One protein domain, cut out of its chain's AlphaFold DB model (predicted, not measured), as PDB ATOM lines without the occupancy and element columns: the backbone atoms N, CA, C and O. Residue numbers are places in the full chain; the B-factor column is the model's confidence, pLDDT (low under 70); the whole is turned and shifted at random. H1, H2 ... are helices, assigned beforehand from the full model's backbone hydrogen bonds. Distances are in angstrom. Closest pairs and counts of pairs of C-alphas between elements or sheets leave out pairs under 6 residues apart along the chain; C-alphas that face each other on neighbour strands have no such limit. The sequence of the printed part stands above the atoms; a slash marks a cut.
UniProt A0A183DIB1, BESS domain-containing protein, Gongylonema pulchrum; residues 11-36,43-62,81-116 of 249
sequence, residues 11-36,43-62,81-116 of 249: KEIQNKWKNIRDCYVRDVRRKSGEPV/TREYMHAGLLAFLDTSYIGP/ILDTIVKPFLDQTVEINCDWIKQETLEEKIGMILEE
ATOM      1  N   LYS A  11     -25.336 -47.716 -27.818       87.81
ATOM      2  CA  LYS A  11     -25.366 -48.666 -26.698       87.81
ATOM      3  C   LYS A  11     -25.869 -48.032 -25.399       87.81
ATOM      4  O   LYS A  11     -26.612 -48.671 -24.656       87.81
ATOM      5  N   GLU A  12     -25.505 -46.785 -25.113       86.75
ATOM      6  CA  GLU A  12     -25.972 -46.071 -23.920       86.75
ATOM      7  C   GLU A  12     -27.451 -45.711 -24.015       86.75
ATOM      8  O   GLU A  12     -28.176 -45.858 -23.029       86.75
ATOM      9  N   ILE A  13     -27.914 -45.287 -25.195       90.38
ATOM     10  CA  ILE A  13     -29.332 -44.998 -25.436       90.38
ATOM     11  C   ILE A  13     -30.154 -46.274 -25.248       90.38
ATOM     12  O   ILE A  13     -31.119 -46.278 -24.482       90.38
ATOM     13  N   GLN A  14     -29.735 -47.378 -25.872       91.88
ATOM     14  CA  GLN A  14     -30.402 -48.673 -25.739       91.88
ATOM     15  C   GLN A  14     -30.435 -49.153 -24.280       91.88
ATOM     16  O   GLN A  14     -31.481 -49.587 -23.793       91.88
ATOM     17  N   ASN A  15     -29.322 -49.026 -23.549       93.94
ATOM     18  CA  ASN A  15     -29.249 -49.424 -22.144       93.94
ATOM     19  C   ASN A  15     -30.168 -48.571 -21.251       93.94
ATOM     20  O   ASN A  15     -30.873 -49.100 -20.390       93.94
ATOM     21  N   LYS A  16     -30.227 -47.253 -21.485       92.56
ATOM     22  CA  LYS A  16     -31.157 -46.359 -20.781       92.56
ATOM     23  C   LYS A  16     -32.611 -46.722 -21.067       92.56
ATOM     24  O   LYS A  16     -33.396 -46.839 -20.128       92.56
ATOM     25  N   TRP A  17     -32.962 -46.956 -22.330       94.56
ATOM     26  CA  TRP A  17     -34.326 -47.330 -22.718       94.56
ATOM     27  C   TRP A  17     -34.750 -48.661 -22.095       94.56
ATOM     28  O   TRP A  17     -35.865 -48.788 -21.586       94.56
ATOM     29  N   LYS A  18     -33.839 -49.641 -22.067       94.56
ATOM     30  CA  LYS A  18     -34.041 -50.920 -21.383       94.56
ATOM     31  C   LYS A  18     -34.328 -50.717 -19.896       94.56
ATOM     32  O   LYS A  18     -35.321 -51.235 -19.401       94.56
ATOM     33  N   ASN A  19     -33.526 -49.908 -19.204       94.81
ATOM     34  CA  ASN A  19     -33.725 -49.629 -17.781       94.81
ATOM     35  C   ASN A  19     -35.070 -48.945 -17.495       94.81
ATOM     36  O   ASN A  19     -35.753 -49.316 -16.540       94.81
ATOM     37  N   ILE A  20     -35.465 -47.970 -18.321       94.88
ATOM     38  CA  ILE A  20     -36.755 -47.269 -18.199       94.88
ATOM     39  C   ILE A  20     -37.915 -48.263 -18.342       94.88
ATOM     40  O   ILE A  20     -38.781 -48.344 -17.466       94.88
ATOM     41  N   ARG A  21     -37.888 -49.083 -19.396       93.50
ATOM     42  CA  ARG A  21     -38.870 -50.144 -19.654       93.50
ATOM     43  C   ARG A  21     -38.928 -51.159 -18.509       93.50
ATOM     44  O   ARG A  21     -40.012 -51.480 -18.035       93.50
ATOM     45  N   ASP A  22     -37.782 -51.626 -18.020       92.44
ATOM     46  CA  ASP A  22     -37.706 -52.613 -16.937       92.44
ATOM     47  C   ASP A  22     -38.266 -52.070 -15.615       92.44
ATOM     48  O   ASP A  22     -38.876 -52.813 -14.839       92.44
ATOM     49  N   CYS A  23     -38.051 -50.785 -15.322       92.69
ATOM     50  CA  CYS A  23     -38.649 -50.113 -14.168       92.69
ATOM     51  C   CYS A  23     -40.174 -50.046 -14.285       92.69
ATOM     52  O   CYS A  23     -40.874 -50.384 -13.328       92.69
ATOM     53  N   TYR A  24     -40.679 -49.674 -15.462       94.12
ATOM     54  CA  TYR A  24     -42.108 -49.596 -15.735       94.12
ATOM     55  C   TYR A  24     -42.799 -50.965 -15.666       94.12
ATOM     56  O   TYR A  24     -43.762 -51.124 -14.922       94.12
ATOM     57  N   VAL A  25     -42.253 -51.998 -16.318       90.50
ATOM     58  CA  VAL A  25     -42.801 -53.370 -16.270       90.50
ATOM     59  C   VAL A  25     -42.863 -53.897 -14.833       90.50
ATOM     60  O   VAL A  25     -43.827 -54.559 -14.444       90.50
ATOM     61  N   ARG A  26     -41.859 -53.585 -14.005       88.38
ATOM     62  CA  ARG A  26     -41.884 -53.919 -12.573       88.38
ATOM     63  C   ARG A  26     -42.987 -53.189 -11.812       88.38
ATOM     64  O   ARG A  26     -43.454 -53.717 -10.808       88.38
ATOM     65  N   ASP A  27     -43.355 -51.978 -12.213       89.94
ATOM     66  CA  ASP A  27     -44.479 -51.234 -11.635       89.94
ATOM     67  C   ASP A  27     -45.820 -51.848 -12.039       89.94
ATOM     68  O   ASP A  27     -46.625 -52.170 -11.168       89.94
ATOM     69  N   VAL A  28     -46.002 -52.146 -13.327       90.44
ATOM     70  CA  VAL A  28     -47.211 -52.803 -13.855       90.44
ATOM     71  C   VAL A  28     -47.453 -54.155 -13.175       90.44
ATOM     72  O   VAL A  28     -48.552 -54.403 -12.682       90.44
ATOM     73  N   ARG A  29     -46.421 -55.002 -13.038       86.94
ATOM     74  CA  ARG A  29     -46.530 -56.298 -12.333       86.94
ATOM     75  C   ARG A  29     -46.879 -56.158 -10.852       86.94
ATOM     76  O   ARG A  29     -47.563 -57.008 -10.292       86.94
ATOM     77  N   ARG A  30     -46.411 -55.088 -10.201       86.12
ATOM     78  CA  ARG A  30     -46.796 -54.785  -8.815       86.12
ATOM     79  C   ARG A  30     -48.270 -54.381  -8.731       86.12
ATOM     80  O   ARG A  30     -48.942 -54.777  -7.782       86.12
ATOM     81  N   LYS A  31     -48.776 -53.626  -9.713       86.50
ATOM     82  CA  LYS A  31     -50.180 -53.188  -9.775       86.50
ATOM     83  C   LYS A  31     -51.146 -54.317 -10.152       86.50
ATOM     84  O   LYS A  31     -52.260 -54.333  -9.641       86.50
ATOM     85  N   SER A  32     -50.729 -55.294 -10.962       85.88
ATOM     86  CA  SER A  32     -51.585 -56.409 -11.406       85.88
ATOM     87  C   SER A  32     -51.944 -57.426 -10.310       85.88
ATOM     88  O   SER A  32     -52.589 -58.432 -10.599       85.88
ATOM     89  N   GLY A  33     -51.530 -57.196  -9.059       77.81
ATOM     90  CA  GLY A  33     -51.881 -58.048  -7.921       77.81
ATOM     91  C   GLY A  33     -51.205 -59.419  -7.934       77.81
ATOM     92  O   GLY A  33     -51.580 -60.289  -7.148       77.81
ATOM     93  N   GLU A  34     -50.206 -59.625  -8.799       77.81
ATOM     94  CA  GLU A  34     -49.391 -60.832  -8.752       77.81
ATOM     95  C   GLU A  34     -48.656 -60.836  -7.400       77.81
ATOM     96  O   GLU A  34     -48.017 -59.835  -7.058       77.81
ATOM     97  N   PRO A  35     -48.780 -61.896  -6.578       68.56
ATOM     98  CA  PRO A  35     -48.209 -61.919  -5.238       68.56
ATOM     99  C   PRO A  35     -46.681 -61.917  -5.333       68.56
ATOM    100  O   PRO A  35     -46.026 -62.959  -5.396       68.56
ATOM    101  N   VAL A  36     -46.093 -60.721  -5.345       70.56
ATOM    102  CA  VAL A  36     -44.649 -60.549  -5.266       70.56
ATOM    103  C   VAL A  36     -44.233 -61.017  -3.876       70.56
ATOM    104  O   VAL A  36     -44.654 -60.471  -2.859       70.56
ATOM    105  N   THR A  43     -44.568 -49.507  -2.568       72.06
ATOM    106  CA  THR A  43     -43.640 -48.629  -3.271       72.06
ATOM    107  C   THR A  43     -44.443 -47.615  -4.071       72.06
ATOM    108  O   THR A  43     -45.477 -47.954  -4.646       72.06
ATOM    109  N   ARG A  44     -43.976 -46.365  -4.059       84.00
ATOM    110  CA  ARG A  44     -44.536 -45.257  -4.837       84.00
ATOM    111  C   ARG A  44     -44.626 -45.658  -6.312       84.00
ATOM    112  O   ARG A  44     -43.733 -46.347  -6.810       84.00
ATOM    113  N   GLU A  45     -45.697 -45.233  -6.973       89.38
ATOM    114  CA  GLU A  45     -45.887 -45.469  -8.405       89.38
ATOM    115  C   GLU A  45     -44.724 -44.883  -9.209       89.38
ATOM    116  O   GLU A  45     -44.140 -43.861  -8.828       89.38
ATOM    117  N   TYR A  46     -44.366 -45.540 -10.311       92.88
ATOM    118  CA  TYR A  46     -43.293 -45.050 -11.166       92.88
ATOM    119  C   TYR A  46     -43.683 -43.692 -11.765       92.88
ATOM    120  O   TYR A  46     -44.719 -43.572 -12.412       92.88
ATOM    121  N   MET A  47     -42.850 -42.662 -11.566       92.56
ATOM    122  CA  MET A  47     -43.211 -41.273 -11.906       92.56
ATOM    123  C   MET A  47     -43.541 -41.068 -13.392       92.56
ATOM    124  O   MET A  47     -44.315 -40.179 -13.723       92.56
ATOM    125  N   HIS A  48     -42.996 -41.904 -14.282       91.88
ATOM    126  CA  HIS A  48     -43.252 -41.842 -15.725       91.88
ATOM    127  C   HIS A  48     -44.250 -42.901 -16.214       91.88
ATOM    128  O   HIS A  48     -44.291 -43.191 -17.406       91.88
ATOM    129  N   ALA A  49     -45.048 -43.499 -15.322       91.69
ATOM    130  CA  ALA A  49     -46.008 -44.534 -15.702       91.69
ATOM    131  C   ALA A  49     -47.015 -44.050 -16.761       91.69
ATOM    132  O   ALA A  49     -47.290 -44.788 -17.698       91.69
ATOM    133  N   GLY A  50     -47.495 -42.803 -16.664       90.31
ATOM    134  CA  GLY A  50     -48.431 -42.235 -17.645       90.31
ATOM    135  C   GLY A  50     -47.837 -42.107 -19.052       90.31
ATOM    136  O   GLY A  50     -48.491 -42.454 -20.027       90.31
ATOM    137  N   LEU A  51     -46.567 -41.700 -19.161       92.56
ATOM    138  CA  LEU A  51     -45.877 -41.556 -20.453       92.56
ATOM    139  C   LEU A  51     -45.572 -42.904 -21.116       92.56
ATOM    140  O   LEU A  51     -45.368 -42.962 -22.322       92.56
ATOM    141  N   LEU A  52     -45.509 -43.980 -20.330       94.19
ATOM    142  CA  LEU A  52     -45.199 -45.330 -20.798       94.19
ATOM    143  C   LEU A  52     -46.442 -46.215 -20.931       94.19
ATOM    144  O   LEU A  52     -46.296 -47.376 -21.303       94.19
ATOM    145  N   ALA A  53     -47.644 -45.678 -20.697       90.38
ATOM    146  CA  ALA A  53     -48.909 -46.409 -20.794       90.38
ATOM    147  C   ALA A  53     -49.120 -47.075 -22.166       90.38
ATOM    148  O   ALA A  53     -49.720 -48.140 -22.259       90.38
ATOM    149  N   PHE A  54     -48.550 -46.517 -23.239       90.69
ATOM    150  CA  PHE A  54     -48.603 -47.124 -24.575       90.69
ATOM    151  C   PHE A  54     -47.917 -48.504 -24.652       90.69
ATOM    152  O   PHE A  54     -48.192 -49.287 -25.559       90.69
ATOM    153  N   LEU A  55     -47.014 -48.823 -23.718       88.12
ATOM    154  CA  LEU A  55     -46.349 -50.122 -23.663       88.12
ATOM    155  C   LEU A  55     -47.257 -51.225 -23.113       88.12
ATOM    156  O   LEU A  55     -46.985 -52.401 -23.383       88.12
ATOM    157  N   ASP A  56     -48.324 -50.882 -22.387       87.44
ATOM    158  CA  ASP A  56     -49.232 -51.854 -21.771       87.44
ATOM    159  C   ASP A  56     -49.806 -52.832 -22.802       87.44
ATOM    160  O   ASP A  56     -49.890 -54.031 -22.534       87.44
ATOM    161  N   THR A  57     -50.073 -52.364 -24.025       78.75
ATOM    162  CA  THR A  57     -50.595 -53.182 -25.131       78.75
ATOM    163  C   THR A  57     -49.675 -54.349 -25.505       78.75
ATOM    164  O   THR A  57     -50.142 -55.383 -25.974       78.75
ATOM    165  N   SER A  58     -48.363 -54.210 -25.289       74.75
ATOM    166  CA  SER A  58     -47.373 -55.236 -25.641       74.75
ATOM    167  C   SER A  58     -47.093 -56.236 -24.514       74.75
ATOM    168  O   SER A  58     -46.748 -57.389 -24.783       74.75
ATOM    169  N   TYR A  59     -47.240 -55.818 -23.253       71.25
ATOM    170  CA  TYR A  59     -46.921 -56.648 -22.084       71.25
ATOM    171  C   TYR A  59     -48.137 -57.350 -21.501       71.25
ATOM    172  O   TYR A  59     -48.022 -58.465 -20.983       71.25
ATOM    173  N   ILE A  60     -49.305 -56.726 -21.614       65.44
ATOM    174  CA  ILE A  60     -50.574 -57.352 -21.297       65.44
ATOM    175  C   ILE A  60     -50.957 -58.144 -22.539       65.44
ATOM    176  O   ILE A  60     -51.779 -57.728 -23.351       65.44
ATOM    177  N   GLY A  61     -50.324 -59.312 -22.707       65.94
ATOM    178  CA  GLY A  61     -50.861 -60.318 -23.617       65.94
ATOM    179  C   GLY A  61     -52.363 -60.450 -23.339       65.94
ATOM    180  O   GLY A  61     -52.743 -60.340 -22.165       65.94
ATOM    181  N   PRO A  62     -53.206 -60.621 -24.381       66.19
ATOM    182  CA  PRO A  62     -54.659 -60.588 -24.247       66.19
ATOM    183  C   PRO A  62     -55.023 -61.394 -23.013       66.19
ATOM    184  O   PRO A  62     -54.491 -62.509 -22.892       66.19
ATOM    185  N   ILE A  81     -60.055 -58.251 -35.766       57.44
ATOM    186  CA  ILE A  81     -58.832 -57.809 -35.082       57.44
ATOM    187  C   ILE A  81     -58.505 -56.350 -35.427       57.44
ATOM    188  O   ILE A  81     -58.086 -55.602 -34.545       57.44
ATOM    189  N   LEU A  82     -58.747 -55.917 -36.665       59.03
ATOM    190  CA  LEU A  82     -58.464 -54.541 -37.082       59.03
ATOM    191  C   LEU A  82     -59.459 -53.546 -36.469       59.03
ATOM    192  O   LEU A  82     -59.044 -52.506 -35.960       59.03
ATOM    193  N   ASP A  83     -60.745 -53.896 -36.411       51.53
ATOM    194  CA  ASP A  83     -61.788 -52.970 -35.947       51.53
ATOM    195  C   ASP A  83     -61.850 -52.836 -34.412       51.53
ATOM    196  O   ASP A  83     -62.347 -51.841 -33.894       51.53
ATOM    197  N   THR A  84     -61.292 -53.794 -33.661       59.66
ATOM    198  CA  THR A  84     -61.238 -53.720 -32.185       59.66
ATOM    199  C   THR A  84     -59.950 -53.071 -31.673       59.66
ATOM    200  O   THR A  84     -59.956 -52.443 -30.616       59.66
ATOM    201  N   ILE A  85     -58.833 -53.215 -32.396       60.22
ATOM    202  CA  ILE A  85     -57.525 -52.717 -31.937       60.22
ATOM    203  C   ILE A  85     -57.264 -51.285 -32.414       60.22
ATOM    204  O   ILE A  85     -56.673 -50.508 -31.670       60.22
ATOM    205  N   VAL A  86     -57.706 -50.912 -33.620       56.31
ATOM    206  CA  VAL A  86     -57.334 -49.616 -34.222       56.31
ATOM    207  C   VAL A  86     -58.310 -48.492 -33.847       56.31
ATOM    208  O   VAL A  86     -57.894 -47.350 -33.670       56.31
ATOM    209  N   LYS A  87     -59.596 -48.798 -33.654       51.34
ATOM    210  CA  LYS A  87     -60.650 -47.786 -33.454       51.34
ATOM    211  C   LYS A  87     -60.569 -46.947 -32.167       51.34
ATOM    212  O   LYS A  87     -60.815 -45.749 -32.269       51.34
ATOM    213  N   PRO A  88     -60.201 -47.470 -30.978       53.00
ATOM    214  CA  PRO A  88     -60.169 -46.628 -29.779       53.00
ATOM    215  C   PRO A  88     -58.991 -45.640 -29.758       53.00
ATOM    216  O   PRO A  88     -58.978 -44.737 -28.927       53.00
ATOM    217  N   PHE A  89     -58.017 -45.775 -30.666       46.19
ATOM    218  CA  PHE A  89     -56.869 -44.869 -30.735       46.19
ATOM    219  C   PHE A  89     -57.146 -43.559 -31.484       46.19
ATOM    220  O   PHE A  89     -56.364 -42.626 -31.319       46.19
ATOM    221  N   LEU A  90     -58.224 -43.456 -32.275       55.09
ATOM    222  CA  LEU A  90     -58.533 -42.216 -33.005       55.09
ATOM    223  C   LEU A  90     -59.440 -41.243 -32.235       55.09
ATOM    224  O   LEU A  90     -59.295 -40.042 -32.425       55.09
ATOM    225  N   ASP A  91     -60.314 -41.724 -31.345       47.19
ATOM    226  CA  ASP A  91     -61.319 -40.864 -30.689       47.19
ATOM    227  C   ASP A  91     -60.908 -40.343 -29.301       47.19
ATOM    228  O   ASP A  91     -61.598 -39.505 -28.724       47.19
ATOM    229  N   GLN A  92     -59.782 -40.806 -28.745       51.25
ATOM    230  CA  GLN A  92     -59.314 -40.387 -27.420       51.25
ATOM    231  C   GLN A  92     -58.092 -39.468 -27.494       51.25
ATOM    232  O   GLN A  92     -57.131 -39.612 -26.740       51.25
ATOM    233  N   THR A  93     -58.158 -38.457 -28.359       44.94
ATOM    234  CA  THR A  93     -57.372 -37.227 -28.206       44.94
ATOM    235  C   THR A  93     -57.970 -36.395 -27.067       44.94
ATOM    236  O   THR A  93     -58.482 -35.298 -27.269       44.94
ATOM    237  N   VAL A  94     -57.959 -36.932 -25.845       50.59
ATOM    238  CA  VAL A  94     -58.022 -36.069 -24.663       50.59
ATOM    239  C   VAL A  94     -56.763 -35.226 -24.757       50.59
ATOM    240  O   VAL A  94     -55.677 -35.798 -24.822       50.59
ATOM    241  N   GLU A  95     -56.907 -33.906 -24.856       49.50
ATOM    242  CA  GLU A  95     -55.799 -32.954 -24.865       49.50
ATOM    243  C   GLU A  95     -54.902 -33.224 -23.653       49.50
ATOM    244  O   GLU A  95     -55.141 -32.752 -22.540       49.50
ATOM    245  N   ILE A  96     -53.872 -34.047 -23.846       47.31
ATOM    246  CA  ILE A  96     -52.789 -34.181 -22.888       47.31
ATOM    247  C   ILE A  96     -52.025 -32.878 -23.040       47.31
ATOM    248  O   ILE A  96     -51.174 -32.735 -23.916       47.31
ATOM    249  N   ASN A  97     -52.408 -31.908 -22.215       46.38
ATOM    250  CA  ASN A  97     -51.688 -30.669 -22.034       46.38
ATOM    251  C   ASN A  97     -50.247 -31.033 -21.614       46.38
ATOM    252  O   ASN A  97     -49.968 -31.426 -20.476       46.38
ATOM    253  N   CYS A  98     -49.344 -30.964 -22.588       46.34
ATOM    254  CA  CYS A  98     -47.911 -31.169 -22.438       46.34
ATOM    255  C   CYS A  98     -47.184 -29.823 -22.266       46.34
ATOM    256  O   CYS A  98     -46.053 -29.688 -22.720       46.34
ATOM    257  N   ASP A  99     -47.783 -28.843 -21.574       54.47
ATOM    258  CA  ASP A  99     -47.226 -27.483 -21.412       54.47
ATOM    259  C   ASP A  99     -45.861 -27.449 -20.692       54.47
ATOM    260  O   ASP A  99     -45.155 -26.438 -20.705       54.47
ATOM    261  N   TRP A 100     -45.445 -28.543 -20.044       52.28
ATOM    262  CA  TRP A 100     -44.179 -28.601 -19.304       52.28
ATOM    263  C   TRP A 100     -42.958 -28.925 -20.175       52.28
ATOM    264  O   TRP A 100     -41.823 -28.706 -19.741       52.28
ATOM    265  N   ILE A 101     -43.159 -29.406 -21.402       50.22
ATOM    266  CA  ILE A 101     -42.094 -29.486 -22.397       50.22
ATOM    267  C   ILE A 101     -42.320 -28.295 -23.305       50.22
ATOM    268  O   ILE A 101     -43.261 -28.290 -24.085       50.22
ATOM    269  N   LYS A 102     -41.471 -27.273 -23.188       59.00
ATOM    270  CA  LYS A 102     -41.462 -26.137 -24.113       59.00
ATOM    271  C   LYS A 102     -41.250 -26.681 -25.525       59.00
ATOM    272  O   LYS A 102     -40.115 -26.947 -25.925       59.00
ATOM    273  N   GLN A 103     -42.361 -26.909 -26.213       53.66
ATOM    274  CA  GLN A 103     -42.475 -27.628 -27.474       53.66
ATOM    275  C   GLN A 103     -41.543 -27.036 -28.538       53.66
ATOM    276  O   GLN A 103     -40.859 -27.773 -29.238       53.66
ATOM    277  N   GLU A 104     -41.357 -25.719 -28.492       57.78
ATOM    278  CA  GLU A 104     -40.432 -24.957 -29.333       57.78
ATOM    279  C   GLU A 104     -38.973 -25.458 -29.255       57.78
ATOM    280  O   GLU A 104     -38.320 -25.636 -30.276       57.78
ATOM    281  N   THR A 105     -38.472 -25.820 -28.064       68.94
ATOM    282  CA  THR A 105     -37.084 -26.316 -27.907       68.94
ATOM    283  C   THR A 105     -36.891 -27.773 -28.307       68.94
ATOM    284  O   THR A 105     -35.761 -28.198 -28.555       68.94
ATOM    285  N   LEU A 106     -37.966 -28.565 -28.321       65.88
ATOM    286  CA  LEU A 106     -37.917 -29.963 -28.738       65.88
ATOM    287  C   LEU A 106     -38.057 -30.064 -30.255       65.88
ATOM    288  O   LEU A 106     -37.313 -30.821 -30.867       65.88
ATOM    289  N   GLU A 107     -38.964 -29.290 -30.843       71.31
ATOM    290  CA  GLU A 107     -39.161 -29.229 -32.290       71.31
ATOM    291  C   GLU A 107     -37.926 -28.667 -32.993       71.31
ATOM    292  O   GLU A 107     -37.477 -29.264 -33.964       71.31
ATOM    293  N   GLU A 108     -37.282 -27.629 -32.446       77.00
ATOM    294  CA  GLU A 108     -36.006 -27.127 -32.971       77.00
ATOM    295  C   GLU A 108     -34.897 -28.189 -32.872       77.00
ATOM    296  O   GLU A 108     -34.143 -28.414 -33.817       77.00
ATOM    297  N   LYS A 109     -34.830 -28.939 -31.762       75.06
ATOM    298  CA  LYS A 109     -33.855 -30.032 -31.598       75.06
ATOM    299  C   LYS A 109     -34.114 -31.215 -32.521       75.06
ATOM    300  O   LYS A 109     -33.161 -31.801 -33.024       75.06
ATOM    301  N   ILE A 110     -35.374 -31.595 -32.711       76.69
ATOM    302  CA  ILE A 110     -35.765 -32.667 -33.629       76.69
ATOM    303  C   ILE A 110     -35.535 -32.211 -35.075       76.69
ATOM    304  O   ILE A 110     -35.044 -33.009 -35.866       76.69
ATOM    305  N   GLY A 111     -35.786 -30.936 -35.385       71.00
ATOM    306  CA  GLY A 111     -35.448 -30.295 -36.654       71.00
ATOM    307  C   GLY A 111     -33.955 -30.378 -36.952       71.00
ATOM    308  O   GLY A 111     -33.582 -30.926 -37.981       71.00
ATOM    309  N   MET A 112     -33.093 -29.991 -36.004       71.56
ATOM    310  CA  MET A 112     -31.640 -30.142 -36.159       71.56
ATOM    311  C   MET A 112     -31.214 -31.603 -36.383       71.56
ATOM    312  O   MET A 112     -30.346 -31.867 -37.207       71.56
ATOM    313  N   ILE A 113     -31.833 -32.565 -35.686       68.81
ATOM    314  CA  ILE A 113     -31.507 -33.997 -35.821       68.81
ATOM    315  C   ILE A 113     -31.995 -34.578 -37.161       68.81
ATOM    316  O   ILE A 113     -31.352 -35.472 -37.716       68.81
ATOM    317  N   LEU A 114     -33.143 -34.122 -37.669       64.81
ATOM    318  CA  LEU A 114     -33.701 -34.578 -38.944       64.81
ATOM    319  C   LEU A 114     -32.977 -33.948 -40.134       64.81
ATOM    320  O   LEU A 114     -32.663 -34.669 -41.075       64.81
ATOM    321  N   GLU A 115     -32.636 -32.665 -40.059       66.38
ATOM    322  CA  GLU A 115     -31.840 -31.965 -41.074       66.38
ATOM    323  C   GLU A 115     -30.417 -32.545 -41.172       66.38
ATOM    324  O   GLU A 115     -29.854 -32.672 -42.258       66.38
ATOM    325  N   GLU A 116     -29.869 -33.033 -40.054       63.06
ATOM    326  CA  GLU A 116     -28.601 -33.768 -40.029       63.06
ATOM    327  C   GLU A 116     -28.702 -35.185 -40.639       63.06
ATOM    328  O   GLU A 116     -27.696 -35.743 -41.081       63.06
TER     329      GLU A 116
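What this domain is: This is residues 11 to 36, 43 to 62 and 81 to 116 of the 249 residues of the protein "BESS domain-containing protein" of Gongylonema pulchrum (UniProt A0A183DIB1). A long helix, H1, has the short H2 crosswise near it, and after the small H3 an arm, residues 86 to 116 with H4 and H5, sticks out freely. The 82 printed residues have five named helices, H1 to H5 in chain order, and no named strand: all helix. The whole is loose, radius of gyration of the C-alphas 16.6 A, spanning 48 by 36 by 25 A.

How they stand to each other: H1, residues 11 to 31, and H2, residues 53 to 59, are close but not clearly touching, the closest C-alphas, Val 25 and Tyr 59, 7.8 A apart; their lines are about perpendicular, 84 degrees. H3, residues 81 to 85, and H4, residues 88 to 91, meet only through their tight link. H5, residues 103 to 115, is apart from H1, H2, H3 and H4. Every O i to N i+4 pair is within hydrogen-bond range in H1, H3 and H5; H2 has 1 of 3, with 3 of 4 O i to N i+3 pairs, and H4 is too short for an O i to N i+4 pair.

Where its parts are: H1 begins at C-alpha 11 (-25.366, -48.666, -26.698) and is 30.4 A long. H2 measures 10.5 A, H3 6.1 A and H4 5.9 A. H5, 17.8 A, ends at C-alpha 115 (-31.840, -31.965, -41.074).

The domain as a whole: The C-alphas farthest apart, Pro 35 and Glu 115, are 49.5 A apart. Residues 37 to 42 and 63 to 80 are not printed, with C-alpha gaps of 12.1 A and 11.9 A. The link H4 to H5 is long. The model's pLDDT is under 70 at residues 35, 60 to 62, 81 to 106 and 113 to 116.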